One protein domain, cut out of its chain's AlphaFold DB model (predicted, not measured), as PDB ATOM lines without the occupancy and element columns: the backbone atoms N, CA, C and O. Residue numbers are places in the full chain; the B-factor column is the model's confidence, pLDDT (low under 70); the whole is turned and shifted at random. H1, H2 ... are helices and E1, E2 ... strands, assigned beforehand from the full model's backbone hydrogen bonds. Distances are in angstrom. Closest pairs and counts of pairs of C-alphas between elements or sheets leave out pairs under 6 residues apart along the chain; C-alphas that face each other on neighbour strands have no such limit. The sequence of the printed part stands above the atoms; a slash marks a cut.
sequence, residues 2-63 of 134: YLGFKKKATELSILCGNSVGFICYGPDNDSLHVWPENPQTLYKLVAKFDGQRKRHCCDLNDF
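AT A GLANCE: This is residues 2 to 63 of the 134 residues of the protein "MADS-box domain-containing protein" of Arabis alpina (UniProt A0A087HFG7). Picture a short hairpin of two strands, E1 and E2, with the long helix H1 running beside it and the helix H2 off the end where E1 begins and E2 ends; H1 and H2 keep apart, and the contacts are few. Residues 50 to 56, of which residue 50 is the last of H2 and 53 to 56 belong to H3, stick out, and so do residues 58 to 63. The printed part has 62 residues, with three named helices and two named strands in the order H1 E1 E2 H2 H3; the class is mixed, and the sheet E1 - E2 is antiparallel. It is only just loose, close to compact, with a radius of gyration of the C-alphas of 12.8 A and spans of 32 by 27 by 23 A.

HOW THE PARTS SIT: Look first at E1, residues 22 to 25, and E2, residues 32 to 35, an antiparallel hairpin at 171 degrees, where N 24 and O 33 are 2.8 A apart and N 35 and O 22 are 3.0 A apart, within hydrogen-bond range. H1, residues 2 to 16, has its closest C-alphas to E2 at Lys 6 and Trp 35, 7.2 A; H1 and E1 are near each other. H2, residues 39 to 50, comes closest to E2 at the C-alphas of Leu 42 and Trp 35, 7.5 A. H1 and H2 are apart. H3, residues 53 to 56, and H2 meet only through their link. In H1 and H2 every O i to N i+4 pair is within hydrogen-bond range; H3 is too short for such a pair.

IN THESE COORDINATES: Find C-alpha 22 at (-27.861, 16.041, 6.113), where E1 begins; E1 is 10.0 A long and E2 10.2 A. H1 starts at C-alpha 2, (-24.518, 26.062, 6.068), and runs 21.1 A. H2 runs 16.1 A, and H3, 5.9 A long, ends at C-alpha 56, (-24.493, 2.515, 13.357).

THE WHOLE: The C-alphas farthest apart, of Gly 17 and Asp 28, are 33.5 A apart. The printed part has no cut and no long link. Mean pLDDT of the printed part is 76.9; look for values under 70 at residues 2 to 3, 29 to 30 and 51 to 63.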
ATOM      1  N   TYR A   2     -24.304  27.352   6.761       59.16
ATOM      2  CA  TYR A   2     -24.518  26.062   6.068       59.16
ATOM      3  C   TYR A   2     -23.570  25.725   4.900       59.16
ATOM      4  O   TYR A   2     -23.408  24.555   4.557       59.16
ATOM      5  N   LEU A   3     -22.903  26.721   4.304       65.38
ATOM      6  CA  LEU A   3     -21.986  26.489   3.179       65.38
ATOM      7  C   LEU A   3     -20.779  25.617   3.579       65.38
ATOM      8  O   LEU A   3     -20.321  24.799   2.784       65.38
ATOM      9  N   GLY A   4     -20.307  25.747   4.825       77.06
ATOM     10  CA  GLY A   4     -19.208  24.941   5.360       77.06
ATOM     11  C   GLY A   4     -19.576  23.464   5.497       77.06
ATOM     12  O   GLY A   4     -18.826  22.601   5.042       77.06
ATOM     13  N   PHE A   5     -20.764  23.173   6.036       79.06
ATOM     14  CA  PHE A   5     -21.278  21.804   6.156       79.06
ATOM     15  C   PHE A   5     -21.485  21.152   4.797       79.06
ATOM     16  O   PHE A   5     -21.032  20.030   4.584       79.06
ATOM     17  N   LYS A   6     -22.079  21.879   3.845       83.62
ATOM     18  CA  LYS A   6     -22.226  21.401   2.467       83.62
ATOM     19  C   LYS A   6     -20.874  21.067   1.842       83.62
ATOM     20  O   LYS A   6     -20.714  19.985   1.290       83.62
ATOM     21  N   LYS A   7     -19.881  21.954   1.970       87.06
ATOM     22  CA  LYS A   7     -18.531  21.717   1.441       87.06
ATOM     23  C   LYS A   7     -17.900  20.462   2.047       87.06
ATOM     24  O   LYS A   7     -17.390  19.631   1.306       87.06
ATOM     25  N   LYS A   8     -17.984  20.294   3.370       86.38
ATOM     26  CA  LYS A   8     -17.428  19.125   4.068       86.38
ATOM     27  C   LYS A   8     -18.154  17.826   3.727       86.38
ATOM     28  O   LYS A   8     -17.497  16.815   3.504       86.38
ATOM     29  N   ALA A   9     -19.482  17.854   3.628       84.88
ATOM     30  CA  ALA A   9     -20.277  16.705   3.204       84.88
ATOM     31  C   ALA A   9     -19.927  16.278   1.769       84.88
ATOM     32  O   ALA A   9     -19.744  15.089   1.511       84.88
ATOM     33  N   THR A  10     -19.750  17.244   0.863       85.94
ATOM     34  CA  THR A  10     -19.284  17.000  -0.508       85.94
ATOM     35  C   THR A  10     -17.866  16.431  -0.532       85.94
ATOM     36  O   THR A  10     -17.642  15.414  -1.182       85.94
ATOM     37  N   GLU A  11     -16.918  17.036   0.194       88.31
ATOM     38  CA  GLU A  11     -15.541  16.529   0.314       88.31
ATOM     39  C   GLU A  11     -15.536  15.075   0.800       88.31
ATOM     40  O   GLU A  11     -14.908  14.222   0.180       88.31
ATOM     41  N   LEU A  12     -16.284  14.765   1.861       85.19
ATOM     42  CA  LEU A  12     -16.349  13.419   2.432       85.19
ATOM     43  C   LEU A  12     -17.034  12.414   1.497       85.19
ATOM     44  O   LEU A  12     -16.606  11.262   1.406       85.19
ATOM     45  N   SER A  13     -18.072  12.842   0.779       85.06
ATOM     46  CA  SER A  13     -18.738  12.003  -0.217       85.06
ATOM     47  C   SER A  13     -17.795  11.654  -1.374       85.06
ATOM     48  O   SER A  13     -17.686  10.482  -1.731       85.06
ATOM     49  N   ILE A  14     -17.057  12.640  -1.897       87.31
ATOM     50  CA  ILE A  14     -16.144  12.468  -3.036       87.31
ATOM     51  C   ILE A  14     -14.885  11.691  -2.637       87.31
ATOM     52  O   ILE A  14     -14.528  10.720  -3.300       87.31
ATOM     53  N   LEU A  15     -14.202  12.098  -1.562       88.19
ATOM     54  CA  LEU A  15     -12.902  11.535  -1.182       88.19
ATOM     55  C   LEU A  15     -13.012  10.095  -0.683       88.19
ATOM     56  O   LEU A  15     -12.117   9.285  -0.927       88.19
ATOM     57  N   CYS A  16     -14.097   9.771   0.017       83.50
ATOM     58  CA  CYS A  16     -14.270   8.457   0.630       83.50
ATOM     59  C   CYS A  16     -15.263   7.556  -0.119       83.50
ATOM     60  O   CYS A  16     -15.406   6.395   0.258       83.50
ATOM     61  N   GLY A  17     -15.947   8.051  -1.160       81.94
ATOM     62  CA  GLY A  17     -16.999   7.297  -1.858       81.94
ATOM     63  C   GLY A  17     -18.215   7.011  -0.968       81.94
ATOM     64  O   GLY A  17     -18.892   5.994  -1.121       81.94
ATOM     65  N   ASN A  18     -18.469   7.879   0.014       82.00
ATOM     66  CA  ASN A  18     -19.540   7.697   0.986       82.00
ATOM     67  C   ASN A  18     -20.846   8.334   0.492       82.00
ATOM     68  O   ASN A  18     -20.863   9.437  -0.058       82.00
ATOM     69  N   SER A  19     -21.971   7.663   0.754       83.69
ATOM     70  CA  SER A  19     -23.300   8.272   0.626       83.69
ATOM     71  C   SER A  19     -23.556   9.152   1.847       83.69
ATOM     72  O   SER A  19     -23.792   8.636   2.936       83.69
ATOM     73  N   VAL A  20     -23.492  10.470   1.664       84.81
ATOM     74  CA  VAL A  20     -23.655  11.463   2.733       84.81
ATOM     75  C   VAL A  20     -24.910  12.285   2.468       84.81
ATOM     76  O   VAL A  20     -25.214  12.615   1.324       84.81
ATOM     77  N   GLY A  21     -25.641  12.613   3.526       85.75
ATOM     78  CA  GLY A  21     -26.775  13.523   3.478       85.75
ATOM     79  C   GLY A  21     -26.990  14.146   4.847       85.75
ATOM     80  O   GLY A  21     -26.663  13.531   5.862       85.75
ATOM     81  N   PHE A  22     -27.508  15.368   4.873       83.12
ATOM     82  CA  PHE A  22     -27.861  16.041   6.113       83.12
ATOM     83  C   PHE A  22     -29.153  16.835   5.959       83.12
ATOM     84  O   PHE A  22     -29.504  17.311   4.876       83.12
ATOM     85  N   ILE A  23     -29.838  16.976   7.086       84.50
ATOM     86  CA  ILE A  23     -31.036  17.788   7.253       84.50
ATOM     87  C   ILE A  23     -30.736  18.704   8.437       84.50
ATOM     88  O   ILE A  23     -30.500  18.227   9.546       84.50
ATOM     89  N   CYS A  24     -30.680  20.007   8.189       80.31
ATOM     90  CA  CYS A  24     -30.421  21.022   9.199       80.31
ATOM     91  C   CYS A  24     -31.671  21.875   9.386       80.31
ATOM     92  O   CYS A  24     -32.131  22.514   8.440       80.31
ATOM     93  N   TYR A  25     -32.169  21.919  10.615       80.44
ATOM     94  CA  TYR A  25     -33.213  22.843  11.035       80.44
ATOM     95  C   TYR A  25     -32.537  24.085  11.615       80.44
ATOM     96  O   TYR A  25     -31.718  23.971  12.530       80.44
ATOM     97  N   GLY A  26     -32.798  25.256  11.039       74.56
ATOM     98  CA  GLY A  26     -32.380  26.513  11.645       74.56
ATOM     99  C   GLY A  26     -33.232  26.878  12.869       74.56
ATOM    100  O   GLY A  26     -34.293  26.289  13.082       74.56
ATOM    101  N   PRO A  27     -32.764  27.839  13.685       73.56
ATOM    102  CA  PRO A  27     -33.383  28.189  14.967       73.56
ATOM    103  C   PRO A  27     -34.830  28.680  14.833       73.56
ATOM    104  O   PRO A  27     -35.625  28.479  15.744       73.56
ATOM    105  N   ASP A  28     -35.185  29.250  13.682       75.12
ATOM    106  CA  ASP A  28     -36.506  29.836  13.445       75.12
ATOM    107  C   ASP A  28     -37.522  28.838  12.868       75.12
ATOM    108  O   ASP A  28     -38.594  29.243  12.441       75.12
ATOM    109  N   ASN A  29     -37.200  27.535  12.834       62.72
ATOM    110  CA  ASN A  29     -38.008  26.430  12.278       62.72
ATOM    111  C   ASN A  29     -38.355  26.535  10.771       62.72
ATOM    112  O   ASN A  29     -38.583  25.514  10.124       62.72
ATOM    113  N   ASP A  30     -38.303  27.735  10.193       67.06
ATOM    114  CA  ASP A  30     -38.630  28.046   8.799       67.06
ATOM    115  C   ASP A  30     -37.426  27.904   7.848       67.06
ATOM    116  O   ASP A  30     -37.574  27.877   6.626       67.06
ATOM    117  N   SER A  31     -36.209  27.767   8.384       70.25
ATOM    118  CA  SER A  31     -34.975  27.590   7.603       70.25
ATOM    119  C   SER A  31     -34.537  26.125   7.569       70.25
ATOM    120  O   SER A  31     -33.579  25.707   8.226       70.25
ATOM    121  N   LEU A  32     -35.257  25.321   6.784       77.56
ATOM    122  CA  LEU A  32     -34.892  23.933   6.511       77.56
ATOM    123  C   LEU A  32     -33.824  23.864   5.409       77.56
ATOM    124  O   LEU A  32     -34.079  24.179   4.246       77.56
ATOM    125  N   HIS A  33     -32.631  23.390   5.761       78.25
ATOM    126  CA  HIS A  33     -31.546  23.154   4.814       78.25
ATOM    127  C   HIS A  33     -31.309  21.660   4.628       78.25
ATOM    128  O   HIS A  33     -30.944  20.950   5.562       78.25
ATOM    129  N   VAL A  34     -31.479  21.192   3.394       82.62
ATOM    130  CA  VAL A  34     -31.346  19.779   3.035       82.62
ATOM    131  C   VAL A  34     -30.273  19.614   1.974       82.62
ATOM    132  O   VAL A  34     -30.225  20.369   1.001       82.62
ATOM    133  N   TRP A  35     -29.424  18.607   2.151       84.62
ATOM    134  CA  TRP A  35     -28.483  18.170   1.129       84.62
ATOM    135  C   TRP A  35     -28.393  16.636   1.116       84.62
ATOM    136  O   TRP A  35     -28.327  16.036   2.193       84.62
ATOM    137  N   PRO A  36     -28.348  15.975  -0.056       83.19
ATOM    138  CA  PRO A  36     -28.351  16.534  -1.419       83.19
ATOM    139  C   PRO A  36     -29.666  17.231  -1.801       83.19
ATOM    140  O   PRO A  36     -30.718  16.844  -1.300       83.19
ATOM    141  N   GLU A  37     -29.632  18.223  -2.706       84.62
ATOM    142  CA  GLU A  37     -30.860  18.931  -3.128       84.62
ATOM    143  C   GLU A  37     -31.829  18.024  -3.891       84.62
ATOM    144  O   GLU A  37     -33.027  18.286  -3.929       84.62
ATOM    145  N   ASN A  38     -31.320  16.953  -4.511       86.12
ATOM    146  CA  ASN A  38     -32.161  15.987  -5.200       86.12
ATOM    147  C   ASN A  38     -32.902  15.101  -4.177       86.12
ATOM    148  O   ASN A  38     -32.272  14.229  -3.559       86.12
ATOM    149  N   PRO A  39     -34.238  15.227  -4.057       81.56
ATOM    150  CA  PRO A  39     -35.009  14.474  -3.076       81.56
ATOM    151  C   PRO A  39     -34.942  12.964  -3.324       81.56
ATOM    152  O   PRO A  39     -34.913  12.194  -2.370       81.56
ATOM    153  N   GLN A  40     -34.832  12.507  -4.577       85.31
ATOM    154  CA  GLN A  40     -34.724  11.075  -4.896       85.31
ATOM    155  C   GLN A  40     -33.442  10.453  -4.334       85.31
ATOM    156  O   GLN A  40     -33.442   9.307  -3.879       85.31
ATOM    157  N   THR A  41     -32.339  11.203  -4.345       84.12
ATOM    158  CA  THR A  41     -31.065  10.759  -3.768       84.12
ATOM    159  C   THR A  41     -31.162  10.683  -2.250       84.12
ATOM    160  O   THR A  41     -30.726   9.691  -1.662       84.12
ATOM    161  N   LEU A  42     -31.790  11.681  -1.625       82.81
ATOM    162  CA  LEU A  42     -32.013  11.694  -0.183       82.81
ATOM    163  C   LEU A  42     -32.923  10.543   0.260       82.81
ATOM    164  O   LEU A  42     -32.570   9.822   1.189       82.81
ATOM    165  N   TYR A  43     -34.037  10.298  -0.435       84.88
ATOM    166  CA  TYR A  43     -34.929   9.174  -0.133       84.88
ATOM    167  C   TYR A  43     -34.203   7.830  -0.217       84.88
ATOM    168  O   TYR A  43     -34.350   6.995   0.674       84.88
ATOM    169  N   LYS A  44     -33.360   7.628  -1.237       85.00
ATOM    170  CA  LYS A  44     -32.522   6.422  -1.346       85.00
ATOM    171  C   LYS A  44     -31.535   6.295  -0.185       85.00
ATOM    172  O   LYS A  44     -31.269   5.179   0.259       85.00
ATOM    173  N   LEU A  45     -30.984   7.409   0.294       83.12
ATOM    174  CA  LEU A  45     -30.059   7.434   1.426       83.12
ATOM    175  C   LEU A  45     -30.779   7.087   2.733       83.12
ATOM    176  O   LEU A  45     -30.335   6.192   3.450       83.12
ATOM    177  N   VAL A  46     -31.928   7.715   2.992       82.12
ATOM    178  CA  VAL A  46     -32.764   7.446   4.171       82.12
ATOM    179  C   VAL A  46     -33.261   6.001   4.171       82.12
ATOM    180  O   VAL A  46     -33.141   5.324   5.186       82.12
ATOM    181  N   ALA A  47     -33.722   5.479   3.030       83.81
ATOM    182  CA  ALA A  47     -34.171   4.090   2.913       83.81
ATOM    183  C   ALA A  47     -33.049   3.078   3.208       83.81
ATOM    184  O   ALA A  47     -33.277   2.065   3.867       83.81
ATOM    185  N   LYS A  48     -31.814   3.356   2.760       78.12
ATOM    186  CA  LYS A  48     -30.638   2.533   3.101       78.12
ATOM    187  C   LYS A  48     -30.275   2.632   4.582       78.12
ATOM    188  O   LYS A  48     -29.814   1.648   5.159       78.12
ATOM    189  N   PHE A  49     -30.461   3.808   5.175       74.50
ATOM    190  CA  PHE A  49     -30.151   4.054   6.575       74.50
ATOM    191  C   PHE A  49     -31.166   3.393   7.516       74.50
ATOM    192  O   PHE A  49     -30.755   2.826   8.525       74.50
ATOM    193  N   ASP A  50     -32.460   3.391   7.175       70.69
ATOM    194  CA  ASP A  50     -33.541   2.929   8.059       70.69
ATOM    195  C   ASP A  50     -33.378   1.464   8.501       70.69
ATOM    196  O   ASP A  50     -33.538   1.136   9.677       70.69
ATOM    197  N   GLY A  51     -32.887   0.600   7.606       66.44
ATOM    198  CA  GLY A  51     -32.564  -0.798   7.925       66.44
ATOM    199  C   GLY A  51     -31.352  -0.999   8.853       66.44
ATOM    200  O   GLY A  51     -31.118  -2.114   9.319       66.44
ATOM    201  N   GLN A  52     -30.565   0.048   9.121       61.88
ATOM    202  CA  GLN A  52     -29.295  -0.018   9.857       61.88
ATOM    203  C   GLN A  52     -29.213   0.912  11.081       61.88
ATOM    204  O   GLN A  52     -28.219   0.872  11.810       61.88
ATOM    205  N   ARG A  53     -30.271   1.688  11.362       58.34
ATOM    206  CA  ARG A  53     -30.318   2.730  12.411       58.34
ATOM    207  C   ARG A  53     -29.816   2.283  13.779       58.34
ATOM    208  O   ARG A  53     -29.109   3.027  14.441       58.34
ATOM    209  N   LYS A  54     -30.149   1.058  14.200       58.59
ATOM    210  CA  LYS A  54     -29.789   0.544  15.534       58.59
ATOM    211  C   LYS A  54     -28.330   0.099  15.673       58.59
ATOM    212  O   LYS A  54     -27.888  -0.112  16.792       58.59
ATOM    213  N   ARG A  55     -27.599  -0.110  14.570       59.56
ATOM    214  CA  ARG A  55     -26.232  -0.669  14.606       59.56
ATOM    215  C   ARG A  55     -25.132   0.374  14.407       59.56
ATOM    216  O   ARG A  55     -23.987   0.089  14.733       59.56
ATOM    217  N   HIS A  56     -25.471   1.534  13.844       62.09
ATOM    218  CA  HIS A  56     -24.493   2.515  13.357       62.09
ATOM    219  C   HIS A  56     -24.859   3.972  13.673       62.09
ATOM    220  O   HIS A  56     -24.271   4.884  13.103       62.09
ATOM    221  N   CYS A  57     -25.843   4.206  14.546       63.91
ATOM    222  CA  CYS A  57     -26.050   5.531  15.116       63.91
ATOM    223  C   CYS A  57     -25.012   5.725  16.226       63.91
ATOM    224  O   CYS A  57     -24.952   4.906  17.139       63.91
ATOM    225  N   CYS A  58     -24.187   6.760  16.099       65.25
ATOM    226  CA  CYS A  58     -23.270   7.196  17.145       65.25
ATOM    227  C   CYS A  58     -23.788   8.535  17.670       65.25
ATOM    228  O   CYS A  58     -24.079   9.419  16.856       65.25
ATOM    229  N   ASP A  59     -23.904   8.689  18.987       67.50
ATOM    230  CA  ASP A  59     -24.057  10.016  19.577       67.50
ATOM    231  C   ASP A  59     -22.704  10.739  19.491       67.50
ATOM    232  O   ASP A  59     -21.642  10.132  19.642       67.50
ATOM    233  N   LEU A  60     -22.725  12.049  19.252       63.00
ATOM    234  CA  LEU A  60     -21.528  12.873  19.381       63.00
ATOM    235  C   LEU A  60     -20.954  12.790  20.806       63.00
ATOM    236  O   LEU A  60     -19.741  12.874  20.975       63.00
ATOM    237  N   ASN A  61     -21.821  12.584  21.803       66.06
ATOM    238  CA  ASN A  61     -21.449  12.414  23.207       66.06
ATOM    239  C   ASN A  61     -20.863  11.027  23.524       66.06
ATOM    240  O   ASN A  61     -20.231  10.869  24.566       66.06
ATOM    241  N   ASP A  62     -21.049  10.035  22.642       67.31
ATOM    242  CA  ASP A  62     -20.412   8.716  22.784       67.31
ATOM    243  C   ASP A  62     -18.915   8.777  22.453       67.31
ATOM    244  O   ASP A  62     -18.154   7.867  22.798       67.31
ATOM    245  N   PHE A  63     -18.474   9.835  21.765       58.28
ATOM    246  CA  PHE A  63     -17.063  10.055  21.516       58.28
ATOM    247  C   PHE A  63     -16.433  10.722  22.743       58.28
ATOM    248  O   PHE A  63     -16.984  11.703  23.253       58.28
TER     249      PHE A  63